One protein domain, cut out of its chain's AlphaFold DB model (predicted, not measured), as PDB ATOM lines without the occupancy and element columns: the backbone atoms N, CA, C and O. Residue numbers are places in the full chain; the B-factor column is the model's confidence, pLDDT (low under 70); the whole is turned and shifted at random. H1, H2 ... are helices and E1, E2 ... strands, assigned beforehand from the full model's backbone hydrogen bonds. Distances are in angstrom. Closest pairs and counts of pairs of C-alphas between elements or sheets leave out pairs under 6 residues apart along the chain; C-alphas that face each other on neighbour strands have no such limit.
ATOM      1  N   THR A   4     146.753 187.119  76.328       74.06
ATOM      2  CA  THR A   4     146.970 188.570  76.167       74.06
ATOM      3  C   THR A   4     145.713 189.334  75.736       74.06
ATOM      4  O   THR A   4     145.480 190.450  76.189       74.06
ATOM      5  N   LYS A   5     144.873 188.741  74.874       79.94
ATOM      6  CA  LYS A   5     143.635 189.391  74.411       79.94
ATOM      7  C   LYS A   5     142.618 189.504  75.547       79.94
ATOM      8  O   LYS A   5     141.933 190.515  75.637       79.94
ATOM      9  N   ARG A   6     142.547 188.485  76.412       79.44
ATOM     10  CA  ARG A   6     141.696 188.501  77.611       79.44
ATOM     11  C   ARG A   6     142.157 189.561  78.607       79.44
ATOM     12  O   ARG A   6     141.325 190.333  79.056       79.44
ATOM     13  N   LEU A   7     143.466 189.646  78.864       83.69
ATOM     14  CA  LEU A   7     144.055 190.683  79.719       83.69
ATOM     15  C   LEU A   7     143.704 192.091  79.221       83.69
ATOM     16  O   LEU A   7     143.160 192.893  79.969       83.69
ATOM     17  N   TYR A   8     143.954 192.375  77.938       87.62
ATOM     18  CA  TYR A   8     143.637 193.682  77.357       87.62
ATOM     19  C   TYR A   8     142.146 194.019  77.461       87.62
ATOM     20  O   TYR A   8     141.781 195.143  77.792       87.62
ATOM     21  N   GLN A   9     141.282 193.042  77.180       87.69
ATOM     22  CA  GLN A   9     139.842 193.243  77.238       87.69
ATOM     23  C   GLN A   9     139.355 193.495  78.671       87.69
ATOM     24  O   GLN A   9     138.582 194.420  78.879       87.69
ATOM     25  N   ALA A  10     139.863 192.749  79.655       86.62
ATOM     26  CA  ALA A  10     139.545 192.967  81.062       86.62
ATOM     27  C   ALA A  10     139.955 194.367  81.543       86.62
ATOM     28  O   ALA A  10     139.148 195.053  82.161       86.62
ATOM     29  N   ILE A  11     141.172 194.808  81.197       91.19
ATOM     30  CA  ILE A  11     141.671 196.155  81.516       91.19
ATOM     31  C   ILE A  11     140.789 197.235  80.893       91.19
ATOM     32  O   ILE A  11     140.475 198.222  81.545       91.19
ATOM     33  N   ARG A  12     140.389 197.066  79.632       92.56
ATOM     34  CA  ARG A  12     139.589 198.069  78.924       92.56
ATOM     35  C   ARG A  12     138.149 198.149  79.435       92.56
ATOM     36  O   ARG A  12     137.587 199.236  79.466       92.56
ATOM     37  N   ASP A  13     137.554 197.007  79.764       92.38
ATOM     38  CA  ASP A  13     136.116 196.897  80.018       92.38
ATOM     39  C   ASP A  13     135.758 197.055  81.516       92.38
ATOM     40  O   ASP A  13     134.577 197.016  81.844       92.38
ATOM     41  N   SER A  14     136.745 197.223  82.413       92.69
ATOM     42  CA  SER A  14     136.531 197.301  83.872       92.69
ATOM     43  C   SER A  14     136.942 198.648  84.472       92.69
ATOM     44  O   SER A  14     137.941 199.232  84.057       92.69
ATOM     45  N   ASP A  15     136.249 199.109  85.514       94.81
ATOM     46  CA  ASP A  15     136.625 200.323  86.263       94.81
ATOM     47  C   ASP A  15     137.791 200.075  87.232       94.81
ATOM     48  O   ASP A  15     138.582 200.979  87.505       94.81
ATOM     49  N   LEU A  16     137.907 198.845  87.740       95.38
ATOM     50  CA  LEU A  16     139.034 198.361  88.529       95.38
ATOM     51  C   LEU A  16     139.442 196.963  88.061       95.38
ATOM     52  O   LEU A  16     138.605 196.082  87.867       95.38
ATOM     53  N   VAL A  17     140.743 196.731  87.954       94.12
ATOM     54  CA  VAL A  17     141.318 195.406  87.752       94.12
ATOM     55  C   VAL A  17     142.269 195.098  88.894       94.12
ATOM     56  O   VAL A  17     143.230 195.833  89.117       94.12
ATOM     57  N   LEU A  18     142.014 193.996  89.593       93.69
ATOM     58  CA  LEU A  18     142.918 193.465  90.605       93.69
ATOM     59  C   LEU A  18     143.660 192.258  90.044       93.69
ATOM     60  O   LEU A  18     143.042 191.321  89.536       93.69
ATOM     61  N   VAL A  19     144.984 192.298  90.120       91.12
ATOM     62  CA  VAL A  19     145.870 191.290  89.532       91.12
ATOM     63  C   VAL A  19     146.581 190.461  90.591       91.12
ATOM     64  O   VAL A  19     147.110 190.992  91.571       91.12
ATOM     65  N   ASP A  20     146.613 189.163  90.335       89.25
ATOM     66  CA  ASP A  20     147.342 188.143  91.083       89.25
ATOM     67  C   ASP A  20     148.728 187.858  90.451       89.25
ATOM     68  O   ASP A  20     148.980 188.227  89.303       89.25
ATOM     69  N   THR A  21     149.638 187.187  91.166       80.81
ATOM     70  CA  THR A  21     150.942 186.739  90.647       80.81
ATOM     71  C   THR A  21     150.803 185.717  89.517       80.81
ATOM     72  O   THR A  21     151.556 185.759  88.539       80.81
ATOM     73  N   SER A  22     149.801 184.836  89.591       81.88
ATOM     74  CA  SER A  22     149.618 183.712  88.662       81.88
ATOM     75  C   SER A  22     149.442 184.128  87.194       81.88
ATOM     76  O   SER A  22     149.715 183.336  86.279       81.88
ATOM     77  N   ILE A  23     149.030 185.373  86.920       80.06
ATOM     78  CA  ILE A  23     148.876 185.856  85.542       80.06
ATOM     79  C   ILE A  23     150.213 185.897  84.813       80.06
ATOM     80  O   ILE A  23     150.259 185.522  83.639       80.06
ATOM     81  N   PHE A  24     151.292 186.229  85.527       77.06
ATOM     82  CA  PHE A  24     152.634 186.409  84.981       77.06
ATOM     83  C   PHE A  24     153.327 185.099  84.584       77.06
ATOM     84  O   PHE A  24     154.456 185.110  84.096       77.06
ATOM     85  N   GLY A  25     152.654 183.959  84.755       66.44
ATOM     86  CA  GLY A  25     153.231 182.647  84.484       66.44
ATOM     87  C   GLY A  25     154.120 182.132  85.616       66.44
ATOM     88  O   GLY A  25     154.800 181.120  85.428       66.44
ATOM     89  N   SER A  26     154.101 182.768  86.799       60.78
ATOM     90  CA  SER A  26     154.644 182.169  88.020       60.78
ATOM     91  C   SER A  26     153.765 180.994  88.429       60.78
ATOM     92  O   SER A  26     152.843 181.118  89.227       60.78
ATOM     93  N   SER A  27     154.043 179.818  87.880       61.12
ATOM     94  CA  SER A  27     153.589 178.596  88.524       61.12
ATOM     95  C   SER A  27     154.514 178.312  89.709       61.12
ATOM     96  O   SER A  27     155.740 178.379  89.582       61.12
ATOM     97  N   ASN A  28     153.962 177.904  90.853       61.53
ATOM     98  CA  ASN A  28     154.756 177.333  91.954       61.53
ATOM     99  C   ASN A  28     155.701 176.211  91.464       61.53
ATOM    100  O   ASN A  28     156.769 175.965  92.030       61.53
ATOM    101  N   HIS A  29     155.339 175.572  90.348       69.38
ATOM    102  CA  HIS A  29     156.153 174.600  89.639       69.38
ATOM    103  C   HIS A  29     157.481 175.174  89.115       69.38
ATOM    104  O   HIS A  29     158.530 174.589  89.401       69.38
ATOM    105  N   ILE A  30     157.493 176.305  88.394       76.31
ATOM    106  CA  ILE A  30     158.741 176.846  87.820       76.31
ATOM    107  C   ILE A  30     159.696 177.326  88.918       76.31
ATOM    108  O   ILE A  30     160.889 177.028  88.869       76.31
ATOM    109  N   ALA A  31     159.171 177.972  89.965       72.31
ATOM    110  CA  ALA A  31     159.949 178.414  91.122       72.31
ATOM    111  C   ALA A  31     160.664 177.241  91.804       72.31
ATOM    112  O   ALA A  31     161.883 177.255  92.009       72.31
ATOM    113  N   ARG A  32     159.911 176.172  92.087       76.31
ATOM    114  CA  ARG A  32     160.433 174.951  92.704       76.31
ATOM    115  C   ARG A  32     161.437 174.243  91.798       76.31
ATOM    116  O   ARG A  32     162.461 173.761  92.278       76.31
ATOM    117  N   THR A  33     161.179 174.211  90.494       82.25
ATOM    118  CA  THR A  33     162.056 173.569  89.508       82.25
ATOM    119  C   THR A  33     163.380 174.326  89.362       82.25
ATOM    120  O   THR A  33     164.440 173.704  89.386       82.25
ATOM    121  N   ILE A  34     163.352 175.664  89.341       81.38
ATOM    122  CA  ILE A  34     164.552 176.520  89.365       81.38
ATOM    123  C   ILE A  34     165.343 176.326  90.660       81.38
ATOM    124  O   ILE A  34     166.572 176.243  90.625       81.38
ATOM    125  N   TYR A  35     164.665 176.255  91.807       79.25
ATOM    126  CA  TYR A  35     165.325 176.018  93.089       79.25
ATOM    127  C   TYR A  35     165.980 174.630  93.148       79.25
ATOM    128  O   TYR A  35     167.065 174.463  93.719       79.25
ATOM    129  N   ASN A  36     165.332 173.625  92.559       82.88
ATOM    130  CA  ASN A  36     165.804 172.244  92.517       82.88
ATOM    131  C   ASN A  36     166.884 171.995  91.466       82.88
ATOM    132  O   ASN A  36     167.634 171.037  91.631       82.88
ATOM    133  N   ALA A  37     167.008 172.841  90.441       83.12
ATOM    134  CA  ALA A  37     168.126 172.805  89.509       83.12
ATOM    135  C   ALA A  37     169.402 173.171  90.272       83.12
ATOM    136  O   ALA A  37     169.725 174.332  90.513       83.12
ATOM    137  N   LYS A  38     170.107 172.139  90.731       78.31
ATOM    138  CA  LYS A  38     171.260 172.247  91.597       78.31
ATOM    139  C   LYS A  38     172.551 172.556  90.839       78.31
ATOM    140  O   LYS A  38     173.560 172.935  91.447       78.31
ATOM    141  N   THR A  39     172.578 172.413  89.517       74.62
ATOM    142  CA  THR A  39     173.748 172.738  88.692       74.62
ATOM    143  C   THR A  39     173.384 173.539  87.440       74.62
ATOM    144  O   THR A  39     172.297 173.378  86.904       74.62
ATOM    145  N   PRO A  40     174.314 174.345  86.875       74.75
ATOM    146  CA  PRO A  40     174.035 175.094  85.644       74.75
ATOM    147  C   PRO A  40     173.589 174.230  84.455       74.75
ATOM    148  O   PRO A  40     172.856 174.704  83.597       74.75
ATOM    149  N   SER A  41     174.028 172.971  84.392       76.75
ATOM    150  CA  SER A  41     173.586 172.002  83.382       76.75
ATOM    151  C   SER A  41     172.120 171.600  83.545       76.75
ATOM    152  O   SER A  41     171.456 171.351  82.548       76.75
ATOM    153  N   GLU A  42     171.601 171.583  84.773       82.62
ATOM    154  CA  GLU A  42     170.196 171.268  85.068       82.62
ATOM    155  C   GLU A  42     169.252 172.428  84.722       82.62
ATOM    156  O   GLU A  42     168.053 172.215  84.593       82.62
ATOM    157  N   LEU A  43     169.779 173.638  84.493       80.31
ATOM    158  CA  LEU A  43     169.003 174.763  83.961       80.31
ATOM    159  C   LEU A  43     168.807 174.691  82.438       80.31
ATOM    160  O   LEU A  43     167.925 175.358  81.907       80.31
ATOM    161  N   VAL A  44     169.632 173.927  81.710       82.25
ATOM    162  CA  VAL A  44     169.560 173.860  80.238       82.25
ATOM    163  C   VAL A  44     168.206 173.322  79.751       82.25
ATOM    164  O   VAL A  44     167.617 173.968  78.885       82.25
ATOM    165  N   PRO A  45     167.650 172.232  80.320       85.19
ATOM    166  CA  PRO A  45     166.307 171.769  79.967       85.19
ATOM    167  C   PRO A  45     165.203 172.806  80.219       85.19
ATOM    168  O   PRO A  45     164.185 172.786  79.536       85.19
ATOM    169  N   LEU A  46     165.419 173.740  81.153       84.00
ATOM    170  CA  LEU A  46     164.444 174.770  81.526       84.00
ATOM    171  C   LEU A  46     164.494 176.005  80.622       84.00
ATOM    172  O   LEU A  46     163.672 176.899  80.782       84.00
ATOM    173  N   GLN A  47     165.432 176.098  79.672       86.69
ATOM    174  CA  GLN A  47     165.604 177.299  78.838       86.69
ATOM    175  C   GLN A  47     164.324 177.720  78.123       86.69
ATOM    176  O   GLN A  47     164.008 178.907  78.074       86.69
ATOM    177  N   ARG A  48     163.590 176.751  77.573       85.12
ATOM    178  CA  ARG A  48     162.336 177.028  76.878       85.12
ATOM    179  C   ARG A  48     161.289 177.592  77.837       85.12
ATOM    180  O   ARG A  48     160.732 178.643  77.551       85.12
ATOM    181  N   GLU A  49     161.087 176.939  78.975       85.75
ATOM    182  CA  GLU A  49     160.114 177.355  79.991       85.75
ATOM    183  C   GLU A  49     160.466 178.731  80.577       85.75
ATOM    184  O   GLU A  49     159.617 179.611  80.654       85.75
ATOM    185  N   LEU A  50     161.747 178.970  80.885       84.81
ATOM    186  CA  LEU A  50     162.251 180.269  81.335       84.81
ATOM    187  C   LEU A  50     162.027 181.365  80.288       84.81
ATOM    188  O   LEU A  50     161.657 182.483  80.638       84.81
ATOM    189  N   SER A  51     162.253 181.061  79.007       86.44
ATOM    190  CA  SER A  51     162.025 182.015  77.922       86.44
ATOM    191  C   SER A  51     160.544 182.315  77.724       86.44
ATOM    192  O   SER A  51     160.197 183.471  77.501       86.44
ATOM    193  N   GLU A  52     159.679 181.304  77.775       86.19
ATOM    194  CA  GLU A  52     158.228 181.478  77.672       86.19
ATOM    195  C   GLU A  52     157.711 182.317  78.846       86.19
ATOM    196  O   GLU A  52     157.003 183.300  78.625       86.19
ATOM    197  N   CYS A  53     158.151 182.005  80.067       84.81
ATOM    198  CA  CYS A  53     157.790 182.732  81.279       84.81
ATOM    199  C   CYS A  53     158.252 184.198  81.215       84.81
ATOM    200  O   CYS A  53     157.433 185.099  81.357       84.81
ATOM    201  N   HIS A  54     159.519 184.457  80.864       86.88
ATOM    202  CA  HIS A  54     160.045 185.816  80.660       86.88
ATOM    203  C   HIS A  54     159.239 186.615  79.621       86.88
ATOM    204  O   HIS A  54     158.847 187.753  79.873       86.88
ATOM    205  N   ASN A  55     158.950 186.017  78.460       86.00
ATOM    206  CA  ASN A  55     158.221 186.694  77.386       86.00
ATOM    207  C   ASN A  55     156.777 187.031  77.785       86.00
ATOM    208  O   ASN A  55     156.278 188.105  77.442       86.00
ATOM    209  N   ILE A  56     156.103 186.118  78.493       85.00
ATOM    210  CA  ILE A  56     154.754 186.348  79.022       85.00
ATOM    211  C   ILE A  56     154.799 187.459  80.070       85.00
ATOM    212  O   ILE A  56     154.026 188.413  79.966       85.00
ATOM    213  N   TRP A  57     155.734 187.376  81.018       88.50
ATOM    214  CA  TRP A  57     155.881 188.335  82.106       88.50
ATOM    215  C   TRP A  57     156.109 189.755  81.586       88.50
ATOM    216  O   TRP A  57     155.351 190.663  81.925       88.50
ATOM    217  N   ASP A  58     157.102 189.962  80.714       86.31
ATOM    218  CA  ASP A  58     157.426 191.296  80.197       86.31
ATOM    219  C   ASP A  58     156.292 191.876  79.332       86.31
ATOM    220  O   ASP A  58     156.017 193.079  79.386       86.31
ATOM    221  N   LEU A  59     155.586 191.044  78.558       85.31
ATOM    222  CA  LEU A  59     154.427 191.492  77.784       85.31
ATOM    223  C   LEU A  59     153.280 191.945  78.694       85.31
ATOM    224  O   LEU A  59     152.690 193.001  78.461       85.31
ATOM    225  N   GLN A  60     152.953 191.155  79.715       86.88
ATOM    226  CA  GLN A  60     151.866 191.473  80.634       86.88
ATOM    227  C   GLN A  60     152.195 192.674  81.514       86.88
ATOM    228  O   GLN A  60     151.363 193.569  81.643       86.88
ATOM    229  N   LEU A  61     153.424 192.758  82.026       86.81
ATOM    230  CA  LEU A  61     153.888 193.898  82.810       86.81
ATOM    231  C   LEU A  61     153.781 195.206  82.014       86.81
ATOM    232  O   LEU A  61     153.349 196.226  82.546       86.81
ATOM    233  N   ARG A  62     154.116 195.182  80.716       87.12
ATOM    234  CA  ARG A  62     153.943 196.344  79.831       87.12
ATOM    235  C   ARG A  62     152.486 196.761  79.651       87.12
ATOM    236  O   ARG A  62     152.239 197.948  79.462       87.12
ATOM    237  N   LEU A  63     151.546 195.817  79.654       86.06
ATOM    238  CA  LEU A  63     150.116 196.122  79.560       86.06
ATOM    239  C   LEU A  63     149.584 196.688  80.878       86.06
ATOM    240  O   LEU A  63     148.899 197.705  80.857       86.06
ATOM    241  N   ILE A  64     149.958 196.071  81.997       87.75
ATOM    242  CA  ILE A  64     149.546 196.464  83.349       87.75
ATOM    243  C   ILE A  64     150.050 197.869  83.685       87.75
ATOM    244  O   ILE A  64     149.258 198.736  84.027       87.75
ATOM    245  N   ASN A  65     151.341 198.144  83.482       87.31
ATOM    246  CA  ASN A  65     151.944 199.435  83.835       87.31
ATOM    247  C   ASN A  65     151.457 200.625  82.987       87.31
ATOM    248  O   ASN A  65     151.845 201.759  83.254       87.31
ATOM    249  N   ARG A  66     150.690 200.387  81.918       87.62
ATOM    250  CA  ARG A  66     150.115 201.451  81.079       87.62
ATOM    251  C   ARG A  66     148.700 201.838  81.490       87.62
ATOM    252  O   ARG A  66     148.165 202.779  80.914       87.62
ATOM    253  N   ALA A  67     148.084 201.073  82.379       90.75
ATOM    254  CA  ALA A  67     146.680 201.197  82.706       90.75
ATOM    255  C   ALA A  67     146.513 201.741  84.127       90.75
ATOM    256  O   ALA A  67     147.029 201.170  85.083       90.75
ATOM    257  N   ASP A  68     145.760 202.833  84.257       93.62
ATOM    258  CA  ASP A  68     145.568 203.532  85.535       93.62
ATOM    259  C   ASP A  68     144.558 202.830  86.457       93.62
ATOM    260  O   ASP A  68     144.436 203.167  87.630       93.62
ATOM    261  N   ASN A  69     143.817 201.856  85.929       94.56
ATOM    262  CA  ASN A  69     142.801 201.088  86.644       94.56
ATOM    263  C   ASN A  69     143.296 199.709  87.108       94.56
ATOM    264  O   ASN A  69     142.488 198.903  87.567       94.56
ATOM    265  N   VAL A  70     144.593 199.411  86.980       94.44
ATOM    266  CA  VAL A  70     145.160 198.112  87.355       94.44
ATOM    267  C   VAL A  70     145.951 198.226  88.649       94.44
ATOM    268  O   VAL A  70     146.894 199.007  88.756       94.44
ATOM    269  N   TYR A  71     145.583 197.400  89.621       95.19
ATOM    270  CA  TYR A  71     146.186 197.373  90.944       95.19
ATOM    271  C   TYR A  71     146.402 195.936  91.411       95.19
ATOM    272  O   TYR A  71     145.798 194.998  90.899       95.19
ATOM    273  N   THR A  72     147.232 195.764  92.430       93.75
ATOM    274  CA  THR A  72     147.349 194.519  93.194       93.75
ATOM    275  C   THR A  72     147.177 194.784  94.691       93.75
ATOM    276  O   THR A  72     146.954 195.924  95.090       93.75
ATOM    277  N   ILE A  73     147.273 193.761  95.535       93.50
ATOM    278  CA  ILE A  73     147.206 193.891  96.999       93.50
ATOM    279  C   ILE A  73     148.587 193.677  97.644       93.50
ATOM    280  O   ILE A  73     149.470 193.078  97.022       93.50
ATOM    281  N   PRO A  74     148.807 194.146  98.887       92.50
ATOM    282  CA  PRO A  74     150.079 193.951  99.591       92.50
ATOM    283  C   PRO A  74     150.525 192.482  99.701       92.50
ATOM    284  O   PRO A  74     151.717 192.182  99.611       92.50
ATOM    285  N   GLU A  75     149.578 191.564  99.877       90.69
ATOM    286  CA  GLU A  75     149.828 190.131 100.027       90.69
ATOM    287  C   GLU A  75     150.441 189.529  98.746       90.69
ATOM    288  O   GLU A  75     151.461 188.846  98.819       90.69
ATOM    289  N   VAL A  76     149.946 189.914  97.563       90.50
ATOM    290  CA  VAL A  76     150.515 189.519  96.256       90.50
ATOM    291  C   VAL A  76     151.952 190.029  96.102       90.50
ATOM    292  O   VAL A  76     152.829 189.323  95.605       90.50
ATOM    293  N   VAL A  77     152.250 191.248  96.567       91.31
ATOM    294  CA  VAL A  77     153.631 191.763  96.547       91.31
ATOM    295  C   VAL A  77     154.552 190.964  97.467       91.31
ATOM    296  O   VAL A  77     155.716 190.757  97.124       91.31
ATOM    297  N   THR A  78     154.041 190.476  98.595       90.44
ATOM    298  CA  THR A  78     154.806 189.615  99.507       90.44
ATOM    299  C   THR A  78     155.181 188.295  98.826       90.44
ATOM    300  O   THR A  78     156.332 187.866  98.911       90.44
ATOM    301  N   GLU A  79     154.266 187.688  98.067       87.81
ATOM    302  CA  GLU A  79     154.561 186.488  97.272       87.81
ATOM    303  C   GLU A  79     155.601 186.748  96.180       87.81
ATOM    304  O   GLU A  79     156.541 185.969  96.008       87.81
ATOM    305  N   LEU A  80     155.487 187.878  95.471       89.50
ATOM    306  CA  LEU A  80     156.475 188.268  94.464       89.50
ATOM    307  C   LEU A  80     157.864 188.470  95.074       89.50
ATOM    308  O   LEU A  80     158.859 188.107  94.446       89.50
ATOM    309  N   GLN A  81     157.951 189.037  96.279       90.69
ATOM    310  CA  GLN A  81     159.215 189.204  96.997       90.69
ATOM    311  C   GLN A  81     159.836 187.857  97.375       90.69
ATOM    312  O   GLN A  81     161.040 187.670  97.204       90.69
ATOM    313  N   GLU A  82     159.032 186.898  97.836       87.06
ATOM    314  CA  GLU A  82     159.524 185.552  98.138       87.06
ATOM    315  C   GLU A  82     159.989 184.824  96.868       87.06
ATOM    316  O   GLU A  82     161.045 184.183  96.850       87.06
ATOM    317  N   PHE A  83     159.260 184.987  95.762       87.44
ATOM    318  CA  PHE A  83     159.681 184.458  94.470       87.44
ATOM    319  C   PHE A  83     160.986 185.106  93.976       87.44
ATOM    320  O   PHE A  83     161.904 184.396  93.558       87.44
ATOM    321  N   GLU A  84     161.121 186.432  94.082       89.56
ATOM    322  CA  GLU A  84     162.360 187.157  93.762       89.56
ATOM    323  C   GLU A  84     163.535 186.625  94.581       89.56
ATOM    324  O   GLU A  84     164.589 186.331  94.010       89.56
ATOM    325  N   ARG A  85     163.336 186.393  95.885       88.56
ATOM    326  CA  ARG A  85     164.355 185.823  96.772       88.56
ATOM    327  C   ARG A  85     164.858 184.480  96.245       88.56
ATOM    328  O   ARG A  85     166.072 184.281  96.142       88.56
ATOM    329  N   ILE A  86     163.952 183.581  95.848       86.25
ATOM    330  CA  ILE A  86     164.290 182.268  95.269       86.25
ATOM    331  C   ILE A  86     165.106 182.427  93.977       86.25
ATOM    332  O   ILE A  86     166.138 181.763  93.806       86.25
ATOM    333  N   LEU A  87     164.683 183.315  93.071       86.75
ATOM    334  CA  LEU A  87     165.388 183.573  91.810       86.75
ATOM    335  C   LEU A  87     166.794 184.136  92.059       86.75
ATOM    336  O   LEU A  87     167.773 183.653  91.479       86.75
ATOM    337  N   SER A  88     166.910 185.109  92.962       86.69
ATOM    338  CA  SER A  88     168.163 185.765  93.337       86.69
ATOM    339  C   SER A  88     169.150 184.805  94.007       86.69
ATOM    340  O   SER A  88     170.344 184.803  93.681       86.69
ATOM    341  N   GLU A  89     168.681 183.948  94.914       86.75
ATOM    342  CA  GLU A  89     169.506 182.911  95.540       86.75
ATOM    343  C   GLU A  89     169.982 181.873  94.525       86.75
ATOM    344  O   GLU A  89     171.178 181.554  94.481       86.75
ATOM    345  N   SER A  90     169.080 181.404  93.656       84.75
ATOM    346  CA  SER A  90     169.433 180.474  92.585       84.75
ATOM    347  C   SER A  90     170.494 181.082  91.663       84.75
ATOM    348  O   SER A  90     171.525 180.453  91.399       84.75
ATOM    349  N   LEU A  91     170.328 182.340  91.248       85.62
ATOM    350  CA  LEU A  91     171.281 183.034  90.385       85.62
ATOM    351  C   LEU A  91     172.673 183.144  91.032       85.62
ATOM    352  O   LEU A  91     173.675 182.759  90.415       85.62
ATOM    353  N   LYS A  92     172.751 183.621  92.283       85.56
ATOM    354  CA  LYS A  92     174.015 183.751  93.040       85.56
ATOM    355  C   LYS A  92     174.745 182.417  93.140       85.56
ATOM    356  O   LYS A  92     175.968 182.328  92.959       85.56
ATOM    357  N   TRP A  93     173.996 181.362  93.418       82.62
ATOM    358  CA  TRP A  93     174.562 180.045  93.606       82.62
ATOM    359  C   TRP A  93     175.123 179.447  92.310       82.62
ATOM    360  O   TRP A  93     176.264 178.969  92.278       82.62
ATOM    361  N   HIS A  94     174.384 179.567  91.208       82.31
ATOM    362  CA  HIS A  94     174.840 179.126  89.894       82.31
ATOM    363  C   HIS A  94     176.074 179.899  89.408       82.31
ATOM    364  O   HIS A  94     177.035 179.291  88.920       82.31
ATOM    365  N   GLN A  95     176.112 181.220  89.614       82.44
ATOM    366  CA  GLN A  95     177.291 182.045  89.326       82.44
ATOM    367  C   GLN A  95     178.521 181.582  90.122       82.44
ATOM    368  O   GLN A  95     179.628 181.498  89.580       82.44
ATOM    369  N   THR A  96     178.336 181.237  91.398       79.88
ATOM    370  CA  THR A  96     179.415 180.739  92.262       79.88
ATOM    371  C   THR A  96     179.963 179.407  91.751       79.88
ATOM    372  O   THR A  96     181.178 179.254  91.599       79.88
ATOM    373  N   LYS A  97     179.091 178.461  91.376       74.31
ATOM    374  CA  LYS A  97     179.509 177.170  90.802       74.31
ATOM    375  C   LYS A  97     180.268 177.321  89.481       74.31
ATOM    376  O   LYS A  97     181.239 176.594  89.254       74.31
ATOM    377  N   LEU A  98     179.881 178.273  88.627       69.94
ATOM    378  CA  LEU A  98     180.613 178.579  87.391       69.94
ATOM    379  C   LEU A  98     182.023 179.124  87.681       69.94
ATOM    380  O   LEU A  98     182.990 178.663  87.068       69.94
ATOM    381  N   LYS A  99     182.164 180.031  88.659       68.50
ATOM    382  CA  LYS A  99     183.467 180.574  89.098       68.50
ATOM    383  C   LYS A  99     184.386 179.501  89.697       68.50
ATOM    384  O   LYS A  99     185.595 179.534  89.481       68.50
ATOM    385  N   VAL A 100     183.838 178.535  90.436       60.94
ATOM    386  CA  VAL A 100     184.626 177.417  90.988       60.94
ATOM    387  C   VAL A 100     185.112 176.490  89.869       60.94
ATOM    388  O   VAL A 100     186.301 176.174  89.814       60.94
ATOM    389  N   LYS A 101     184.241 176.108  88.922       59.38
ATOM    390  CA  LYS A 101     184.625 175.247  87.786       59.38
ATOM    391  C   LYS A 101     185.701 175.882  86.895       59.38
ATOM    392  O   LYS A 101     186.587 175.166  86.422       59.38
ATOM    393  N   SER A 102     185.667 177.201  86.684       58.12
ATOM    394  CA  SER A 102     186.701 177.897  85.904       58.12
ATOM    395  C   SER A 102     188.059 177.926  86.621       58.12
ATOM    396  O   SER A 102     189.082 177.669  85.982       58.12
ATOM    397  N   ARG A 103     188.081 178.128  87.949       53.94
ATOM    398  CA  ARG A 103     189.306 178.115  88.777       53.94
ATOM    399  C   ARG A 103     189.951 176.731  88.910       53.94
ATOM    400  O   ARG A 103     191.174 176.626  88.925       53.94
ATOM    401  N   VAL A 104     189.158 175.661  88.995       55.56
ATOM    402  CA  VAL A 104     189.690 174.284  89.058       55.56
ATOM    403  C   VAL A 104     190.340 173.891  87.723       55.56
ATOM    404  O   VAL A 104     191.416 173.295  87.704       55.56
ATOM    405  N   ARG A 105     189.750 174.290  86.586       49.97
ATOM    406  CA  ARG A 105     190.314 174.010  85.255       49.97
ATOM    407  C   ARG A 105     191.544 174.851  84.913       49.97
ATOM    408  O   ARG A 105     192.404 174.346  84.196       49.97
ATOM    409  N   SER A 106     191.656 176.088  85.403       50.50
ATOM    410  CA  SER A 106     192.863 176.897  85.187       50.50
ATOM    411  C   SER A 106     194.079 176.321  85.921       50.50
ATOM    412  O   SER A 106     195.166 176.315  85.354       50.50
ATOM    413  N   THR A 128     175.797 177.158  78.780       57.09
ATOM    414  CA  THR A 128     175.143 177.672  79.999       57.09
ATOM    415  C   THR A 128     174.844 179.190  80.081       57.09
ATOM    416  O   THR A 128     174.148 179.562  81.027       57.09
ATOM    417  N   PRO A 129     175.282 180.093  79.168       65.00
ATOM    418  CA  PRO A 129     174.951 181.518  79.231       65.00
ATOM    419  C   PRO A 129     173.459 181.805  79.089       65.00
ATOM    420  O   PRO A 129     172.943 182.651  79.809       65.00
ATOM    421  N   THR A 130     172.762 181.099  78.198       78.94
ATOM    422  CA  THR A 130     171.379 181.441  77.839       78.94
ATOM    423  C   THR A 130     170.410 181.199  78.993       78.94
ATOM    424  O   THR A 130     169.687 182.114  79.366       78.94
ATOM    425  N   ALA A 131     170.445 180.023  79.633       80.81
ATOM    426  CA  ALA A 131     169.576 179.722  80.780       80.81
ATOM    427  C   ALA A 131     169.814 180.678  81.960       80.81
ATOM    428  O   ALA A 131     168.876 181.165  82.581       80.81
ATOM    429  N   MET A 132     171.085 180.988  82.232       83.31
ATOM    430  CA  MET A 132     171.469 181.948  83.269       83.31
ATOM    431  C   MET A 132     171.027 183.372  82.932       83.31
ATOM    432  O   MET A 132     170.606 184.110  83.821       83.31
ATOM    433  N   CYS A 133     171.122 183.765  81.660       84.50
ATOM    434  CA  CYS A 133     170.636 185.056  81.198       84.50
ATOM    435  C   CYS A 133     169.121 185.156  81.368       84.50
ATOM    436  O   CYS A 133     168.655 186.155  81.900       84.50
ATOM    437  N   LEU A 134     168.376 184.116  80.986       86.56
ATOM    438  CA  LEU A 134     166.922 184.061  81.134       86.56
ATOM    439  C   LEU A 134     166.493 184.096  82.605       86.56
ATOM    440  O   LEU A 134     165.591 184.850  82.948       86.56
ATOM    441  N   LEU A 135     167.184 183.364  83.485       86.25
ATOM    442  CA  LEU A 135     166.947 183.428  84.930       86.25
ATOM    443  C   LEU A 135     167.158 184.850  85.477       86.25
ATOM    444  O   LEU A 135     166.354 185.346  86.261       86.25
ATOM    445  N   ASN A 136     168.224 185.524  85.037       88.12
ATOM    446  CA  ASN A 136     168.487 186.914  85.401       88.12
ATOM    447  C   ASN A 136     167.455 187.891  84.803       88.12
ATOM    448  O   ASN A 136     167.124 188.880  85.450       88.12
ATOM    449  N   CYS A 137     166.950 187.640  83.592       89.06
ATOM    450  CA  CYS A 137     165.857 188.421  83.011       89.06
ATOM    451  C   CYS A 137     164.581 188.278  83.846       89.06
ATOM    452  O   CYS A 137     164.018 189.292  84.241       89.06
ATOM    453  N   LEU A 138     164.196 187.049  84.202       87.88
ATOM    454  CA  LEU A 138     163.014 186.792  85.022       87.88
ATOM    455  C   LEU A 138     163.117 187.471  86.394       87.88
ATOM    456  O   LEU A 138     162.191 188.164  86.794       87.88
ATOM    457  N   ALA A 139     164.272 187.378  87.065       88.38
ATOM    458  CA  ALA A 139     164.505 188.074  88.335       88.38
ATOM    459  C   ALA A 139     164.322 189.599  88.210       88.38
ATOM    460  O   ALA A 139     163.704 190.234  89.065       88.38
ATOM    461  N   ARG A 140     164.818 190.194  87.116       90.06
ATOM    462  CA  ARG A 140     164.632 191.625  86.838       90.06
ATOM    463  C   ARG A 140     163.177 191.977  86.562       90.06
ATOM    464  O   ARG A 140     162.740 193.033  87.005       90.06
ATOM    465  N   ASP A 141     162.434 191.141  85.848       90.00
ATOM    466  CA  ASP A 141     161.023 191.408  85.571       90.00
ATOM    467  C   ASP A 141     160.159 191.285  86.823       90.00
ATOM    468  O   ASP A 141     159.307 192.146  87.053       90.00
ATOM    469  N   THR A 142     160.431 190.304  87.688       90.00
ATOM    470  CA  THR A 142     159.803 190.211  89.012       90.00
ATOM    471  C   THR A 142     160.091 191.471  89.828       90.00
ATOM    472  O   THR A 142     159.163 192.106  90.324       90.00
ATOM    473  N   GLN A 143     161.351 191.916  89.887       91.38
ATOM    474  CA  GLN A 143     161.718 193.144  90.596       91.38
ATOM    475  C   GLN A 143     161.038 194.389  90.010       91.38
ATOM    476  O   GLN A 143     160.527 195.225  90.758       91.38
ATOM    477  N   ARG A 144     160.994 194.514  88.676       91.00
ATOM    478  CA  ARG A 144     160.279 195.604  87.997       91.00
ATOM    479  C   ARG A 144     158.808 195.598  88.391       91.00
ATOM    480  O   ARG A 144     158.309 196.651  88.760       91.00
ATOM    481  N   THR A 145     158.172 194.428  88.387       90.94
ATOM    482  CA  THR A 145     156.768 194.249  88.783       90.94
ATOM    483  C   THR A 145     156.531 194.733  90.206       90.94
ATOM    484  O   THR A 145     155.698 195.612  90.398       90.94
ATOM    485  N   ILE A 146     157.325 194.258  91.174       91.06
ATOM    486  CA  ILE A 146     157.256 194.689  92.583       91.06
ATOM    487  C   ILE A 146     157.353 196.216  92.703       91.06
ATOM    488  O   ILE A 146     156.652 196.822  93.506       91.06
ATOM    489  N   SER A 147     158.229 196.843  91.914       91.12
ATOM    490  CA  SER A 147     158.470 198.287  91.990       91.12
ATOM    491  C   SER A 147     157.456 199.154  91.240       91.12
ATOM    492  O   SER A 147     157.400 200.354  91.496       91.12
ATOM    493  N   SER A 148     156.712 198.592  90.283       91.00
ATOM    494  CA  SER A 148     155.903 199.379  89.346       91.00
ATOM    495  C   SER A 148     154.406 199.165  89.480       91.00
ATOM    496  O   SER A 148     153.650 200.031  89.052       91.00
ATOM    497  N   ILE A 149     153.972 198.022  90.011       89.06
ATOM    498  CA  ILE A 149     152.553 197.704  90.090       89.06
ATOM    499  C   ILE A 149     151.892 198.507  91.225       89.06
ATOM    500  O   ILE A 149     152.351 198.441  92.369       89.06
ATOM    501  N   PRO A 150     150.837 199.293  90.948       92.00
ATOM    502  CA  PRO A 150     150.157 200.052  91.988       92.00
ATOM    503  C   PRO A 150     149.498 199.138  93.028       92.00
ATOM    504  O   PRO A 150     148.876 198.131  92.687       92.00
ATOM    505  N   ILE A 151     149.584 199.516  94.306       94.25
ATOM    506  CA  ILE A 151     148.893 198.813  95.395       94.25
ATOM    507  C   ILE A 151     147.514 199.425  95.606       94.25
ATOM    508  O   ILE A 151     147.382 200.633  95.803       94.25
ATOM    509  N   TYR A 152     146.489 198.583  95.612       95.62
ATOM    510  CA  TYR A 152     145.128 198.944  95.961       95.62
ATOM    511  C   TYR A 152     145.044 199.313  97.448       95.62
ATOM    512  O   TYR A 152     145.381 198.519  98.322       95.62
ATOM    513  N   GLN A 153     144.582 200.532  97.724       93.62
ATOM    514  CA  GLN A 153     144.417 201.090  99.078       93.62
ATOM    515  C   GLN A 153     142.937 201.296  99.447       93.62
ATOM    516  O   GLN A 153     142.619 201.993 100.409       93.62
ATOM    517  N   GLY A 154     142.022 200.771  98.631       91.31
ATOM    518  CA  GLY A 154     140.590 200.971  98.810       91.31
ATOM    519  C   GLY A 154     139.974 200.044  99.864       91.31
ATOM    520  O   GLY A 154     140.681 199.325 100.575       91.31
ATOM    521  N   PRO A 155     138.636 200.050  99.985       89.12
ATOM    522  CA  PRO A 155     137.929 199.197 100.928       89.12
ATOM    523  C   PRO A 155     138.195 197.717 100.651       89.12
ATOM    524  O   PRO A 155     138.128 197.260  99.509       89.12
ATOM    525  N   ILE A 156     138.450 196.980 101.730       85.50
ATOM    526  CA  ILE A 156     138.563 195.522 101.751       85.50
ATOM    527  C   ILE A 156     137.457 195.006 102.657       85.50
ATOM    528  O   ILE A 156     137.200 195.561 103.733       85.50
ATOM    529  N   VAL A 157     136.797 193.942 102.221       82.81
ATOM    530  CA  VAL A 157     135.746 193.326 103.012       82.81
ATOM    531  C   VAL A 157     136.298 192.797 104.340       82.81
ATOM    532  O   VAL A 157     137.373 192.200 104.408       82.81
ATOM    533  N   ARG A 158     135.555 193.016 105.429       69.75
ATOM    534  CA  ARG A 158     135.867 192.380 106.712       69.75
ATOM    535  C   ARG A 158     135.311 190.968 106.699       69.75
ATOM    536  O   ARG A 158     134.094 190.781 106.671       69.75
ATOM    537  N   TYR A 159     136.214 190.004 106.716       69.94
ATOM    538  CA  TYR A 159     135.865 188.607 106.875       69.94
ATOM    539  C   TYR A 159     135.745 188.226 108.358       69.94
ATOM    540  O   TYR A 159     136.312 188.915 109.214       69.94
ATOM    541  N   PRO A 160     135.002 187.149 108.670       69.50
ATOM    542  CA  PRO A 160     135.070 186.482 109.965       69.50
ATOM    543  C   PRO A 160     136.519 186.171 110.379       69.50
ATOM    544  O   PRO A 160     137.394 186.018 109.529       69.50
ATOM    545  N   ALA A 161     136.790 186.100 111.686       66.69
ATOM    546  CA  ALA A 161     138.151 185.911 112.208       66.69
ATOM    547  C   ALA A 161     138.775 184.547 111.846       66.69
ATOM    548  O   ALA A 161     139.989 184.393 111.916       66.69
ATOM    549  N   ASP A 162     137.945 183.576 111.478       69.75
ATOM    550  CA  ASP A 162     138.287 182.223 111.036       69.75
ATOM    551  C   ASP A 162     138.477 182.102 109.517       69.75
ATOM    552  O   ASP A 162     138.742 181.012 109.012       69.75
ATOM    553  N   ALA A 163     138.349 183.201 108.774       64.44
ATOM    554  CA  ALA A 163     138.512 183.169 107.333       64.44
ATOM    555  C   ALA A 163     139.980 182.931 106.912       64.44
ATOM    556  O   ALA A 163     140.895 183.363 107.625       64.44
ATOM    557  N   PRO A 164     140.227 182.285 105.754       69.31
ATOM    558  CA  PRO A 164     141.581 182.016 105.276       69.31
ATOM    559  C   PRO A 164     142.424 183.294 105.174       69.31
ATOM    560  O   PRO A 164     141.964 184.329 104.698       69.31
ATOM    561  N   LEU A 165     143.688 183.228 105.601       68.88
ATOM    562  CA  LEU A 165     144.654 184.328 105.445       68.88
ATOM    563  C   LEU A 165     145.385 184.282 104.091       68.88
ATOM    564  O   LEU A 165     146.375 184.983 103.901       68.88
ATOM    565  N   GLU A 166     144.918 183.442 103.171       82.00
ATOM    566  CA  GLU A 166     145.531 183.224 101.864       82.00
ATOM    567  C   GLU A 166     145.397 184.458 100.965       82.00
ATOM    568  O   GLU A 166     144.392 185.175 100.998       82.00
ATOM    569  N   THR A 167     146.424 184.712 100.152       85.56
ATOM    570  CA  THR A 167     146.502 185.864  99.242       85.56
ATOM    571  C   THR A 167     145.287 185.944  98.322       85.56
ATOM    572  O   THR A 167     144.663 187.000  98.216       85.56
ATOM    573  N   ASP A 168     144.895 184.813  97.740       84.50
ATOM    574  CA  ASP A 168     143.717 184.663  96.886       84.50
ATOM    575  C   ASP A 168     142.437 185.134  97.572       84.50
ATOM    576  O   ASP A 168     141.647 185.909  97.023       84.50
ATOM    577  N   PHE A 169     142.264 184.728  98.825       83.88
ATOM    578  CA  PHE A 169     141.115 185.102  99.630       83.88
ATOM    579  C   PHE A 169     141.086 186.612  99.914       83.88
ATOM    580  O   PHE A 169     140.047 187.272  99.805       83.88
ATOM    581  N   ARG A 170     142.247 187.198 100.216       87.31
ATOM    582  CA  ARG A 170     142.402 188.646 100.431       87.31
ATOM    583  C   ARG A 170     142.141 189.442  99.152       87.31
ATOM    584  O   ARG A 170     141.522 190.507  99.219       87.31
ATOM    585  N   LEU A 171     142.534 188.908  97.998       89.94
ATOM    586  CA  LEU A 171     142.301 189.510  96.686       89.94
ATOM    587  C   LEU A 171     140.808 189.542  96.343       89.94
ATOM    588  O   LEU A 171     140.284 190.592  95.959       89.94
ATOM    589  N   VAL A 172     140.101 188.431  96.569       89.12
ATOM    590  CA  VAL A 172     138.635 188.371  96.449       89.12
ATOM    591  C   VAL A 172     137.976 189.383  97.389       89.12
ATOM    592  O   VAL A 172     137.053 190.096  96.989       89.12
ATOM    593  N   GLY A 173     138.491 189.530  98.608       88.00
ATOM    594  CA  GLY A 173     137.964 190.484  99.580       88.00
ATOM    595  C   GLY A 173     138.117 191.945  99.192       88.00
ATOM    596  O   GLY A 173     137.228 192.755  99.473       88.00
ATOM    597  N   ALA A 174     139.217 192.289  98.526       91.50
ATOM    598  CA  ALA A 174     139.416 193.615  97.958       91.50
ATOM    599  C   ALA A 174     138.418 193.892  96.820       91.50
ATOM    600  O   ALA A 174     137.833 194.975  96.778       91.50
ATOM    601  N   ALA A 175     138.149 192.908  95.952       90.75
ATOM    602  CA  ALA A 175     137.146 193.052  94.895       90.75
ATOM    603  C   ALA A 175     135.729 193.240  95.451       90.75
ATOM    604  O   ALA A 175     135.024 194.154  95.026       90.75
ATOM    605  N   ILE A 176     135.323 192.426  96.432       88.31
ATOM    606  CA  ILE A 176     134.016 192.569  97.090       88.31
ATOM    607  C   ILE A 176     133.908 193.944  97.758       88.31
ATOM    608  O   ILE A 176     132.924 194.649  97.550       88.31
ATOM    609  N   GLY A 177     134.932 194.350  98.517       89.38
ATOM    610  CA  GLY A 177     134.953 195.648  99.190       89.38
ATOM    611  C   GLY A 177     134.818 196.822  98.216       89.38
ATOM    612  O   GLY A 177     134.065 197.759  98.482       89.38
ATOM    613  N   TYR A 178     135.487 196.754  97.059       91.81
ATOM    614  CA  TYR A 178     135.332 197.751  96.002       91.81
ATOM    615  C   TYR A 178     133.911 197.782  95.432       91.81
ATOM    616  O   TYR A 178     133.335 198.865  95.318       91.81
ATOM    617  N   ALA A 179     133.357 196.616  95.090       88.94
ATOM    618  CA  ALA A 179     132.031 196.494  94.488       88.94
ATOM    619  C   ALA A 179     130.919 196.978  95.434       88.94
ATOM    620  O   ALA A 179     129.987 197.650  95.001       88.94
ATOM    621  N   GLU A 180     131.030 196.701  96.737       87.00
ATOM    622  CA  GLU A 180     130.085 197.197  97.746       87.00
ATOM    623  C   GLU A 180     130.137 198.725  97.885       87.00
ATOM    624  O   GLU A 180     129.097 199.370  98.023       87.00
ATOM    625  N   ALA A 181     131.335 199.312  97.823       88.38
ATOM    626  CA  ALA A 181     131.515 200.759  97.894       88.38
ATOM    627  C   ALA A 181     131.161 201.486  96.583       88.38
ATOM    628  O   ALA A 181     130.877 202.682  96.610       88.38
ATOM    629  N   ASN A 182     131.180 200.783  95.445       90.19
ATOM    630  CA  ASN A 182     130.953 201.338  94.112       90.19
ATOM    631  C   ASN A 182     129.997 200.436  93.302       90.19
ATOM    632  O   ASN A 182     130.429 199.806  92.339       90.19
ATOM    633  N   PRO A 183     128.699 200.375  93.653       87.25
ATOM    634  CA  PRO A 183     127.758 199.408  93.073       87.25
ATOM    635  C   PRO A 183     127.515 199.583  91.567       87.25
ATOM    636  O   PRO A 183     127.123 198.628  90.902       87.25
ATOM    637  N   ASP A 184     127.758 200.782  91.033       90.44
ATOM    638  CA  ASP A 184     127.610 201.095  89.606       90.44
ATOM    639  C   ASP A 184     128.911 200.900  88.812       90.44
ATOM    640  O   ASP A 184     128.950 201.166  87.611       90.44
ATOM    641  N   ARG A 185     129.993 200.474  89.478       90.88
ATOM    642  CA  ARG A 185     131.302 200.244  88.866       90.88
ATOM    643  C   ARG A 185     131.636 198.765  88.823       90.88
ATOM    644  O   ARG A 185     131.259 197.970  89.681       90.88
ATOM    645  N   SER A 186     132.398 198.410  87.808       91.69
ATOM    646  CA  SER A 186     132.852 197.060  87.532       91.69
ATOM    647  C   SER A 186     134.241 196.809  88.116       91.69
ATOM    648  O   SER A 186     135.146 197.639  88.025       91.69
ATOM    649  N   VAL A 187     134.426 195.627  88.700       91.50
ATOM    650  CA  VAL A 187     135.732 195.133  89.144       91.50
ATOM    651  C   VAL A 187     135.992 193.770  88.523       91.50
ATOM    652  O   VAL A 187     135.114 192.907  88.525       91.50
ATOM    653  N   THR A 188     137.202 193.570  88.009       91.25
ATOM    654  CA  THR A 188     137.647 192.284  87.470       91.25
ATOM    655  C   THR A 188     138.844 191.766  88.253       91.25
ATOM    656  O   THR A 188     139.833 192.473  88.438       91.25
ATOM    657  N   LEU A 189     138.764 190.505  88.674       90.19
ATOM    658  CA  LEU A 189     139.900 189.751  89.194       90.19
ATOM    659  C   LEU A 189     140.617 189.059  88.036       90.19
ATOM    660  O   LEU A 189     139.997 188.334  87.257       90.19
ATOM    661  N   LEU A 190     141.923 189.275  87.925       88.12
ATOM    662  CA  LEU A 190     142.774 188.592  86.963       88.12
ATOM    663  C   LEU A 190     143.720 187.650  87.686       88.12
ATOM    664  O   LEU A 190     144.702 188.077  88.289       88.12
ATOM    665  N   SER A 191     143.417 186.364  87.559       85.88
ATOM    666  CA  SER A 191     144.216 185.256  88.060       85.88
ATOM    667  C   SER A 191     144.079 184.060  87.122       85.88
ATOM    668  O   SER A 191     143.047 183.878  86.464       85.88
ATOM    669  N   ASN A 192     145.150 183.280  87.016       78.50
ATOM    670  CA  ASN A 192     145.133 181.954  86.405       78.50
ATOM    671  C   ASN A 192     144.947 180.849  87.456       78.50
ATOM    672  O   ASN A 192     144.898 179.679  87.075       78.50
ATOM    673  N   ASP A 193     144.864 181.202  88.740       77.94
ATOM    674  CA  ASP A 193     144.610 180.252  89.807       77.94
ATOM    675  C   ASP A 193     143.149 179.782  89.772       77.94
ATOM    676  O   ASP A 193     142.197 180.554  89.598       77.94
ATOM    677  N   HIS A 194     142.973 178.471  89.885       71.81
ATOM    678  CA  HIS A 194     141.654 177.868  89.948       71.81
ATOM    679  C   HIS A 194     141.014 178.069  91.324       71.81
ATOM    680  O   HIS A 194     139.791 178.206  91.368       71.81
ATOM    681  N   GLU A 195     141.810 178.184  92.391       74.81
ATOM    682  CA  GLU A 195     141.349 178.337  93.777       74.81
ATOM    683  C   GLU A 195     140.594 179.660  93.984       74.81
ATOM    684  O   GLU A 195     139.551 179.690  94.644       74.81
TER     685      GLU A 195
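What this domain is: This is residues 4 to 106 and 128 to 195 of the 225 residues of an uncharacterized protein of Candidatus Woesearchaeota archaeon CG_4_10_14_0_2_um_filter_33_13 (UniProt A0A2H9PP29). Three long helices, H4, H6 and H5, lie side by side with H6 in the middle; at one end sits a small head, the two-stranded sheet E1 E2 between H1 and H7, and at the other end residues 99 to 106 of H5 stick out. H3 packs on H5, and little H2 lies near the middle of the whole. The 171 printed residues have seven named helices and two named strands, in order H1 E1 H2 H3 H4 H5 H6 H7 E2; the sheet is parallel, the class mostly helix. It spans 69 by 37 by 25 A, only just compact, close to loose, with a radius of gyration of the C-alphas of 18.5 A.

How they stand to each other: Look first at E1, residues 16 to 19, and E2, residues 187 to 190: N 188 and O 16 are within hydrogen-bond range at 2.9 A. The closest C-alphas of E2 and H1, residues 4 to 13, are Thr 188 and Ala 10, 6.7 A; of E2 and H7, residues 167 to 181, Val 187 and Ala 175, 6.3 A. H5, residues 74 to 106, touches H6, residues 129 to 148, opposite ways at a shallow tilt of 27 degrees, closest at C-alphas 87 and 139, 5.8 A. H6 touches H4, residues 47 to 64, the same way at 23 degrees, a shallow tilt, closest at C-alphas 131 and 47, 5.0 A. Residues 83 to 90 of H5 touch H3, residues 28 to 36, closest at C-alphas 90 and 35, 6.1 A. H2, residues 21 to 24, touches H4, closest at C-alphas 24 and 57, 4.7 A. Every O i to N i+4 pair is within hydrogen-bond range in H1, H3, H4, H5, H6 and H7; H2 is too short for one.

Where its parts are: Find C-alpha 4, where H1 begins, at (146.970, 188.570, 76.167). H5 runs 48.3 A from (150.079, 193.951, 99.591) to C-alpha 106; H6 measures 28.0 A, H4 25.4 A and H7 21.2 A. E2 ends at C-alpha 190, (142.774, 188.592, 86.963).

The domain as a whole: Residues 107 to 127 are not printed, and C-alphas 106 and 128 are 18.5 A apart across the cut. The link from H6 to H7 is long. Residues 25 to 29, 98 to 106, 128 to 129 and 158 to 165 have pLDDT under 70.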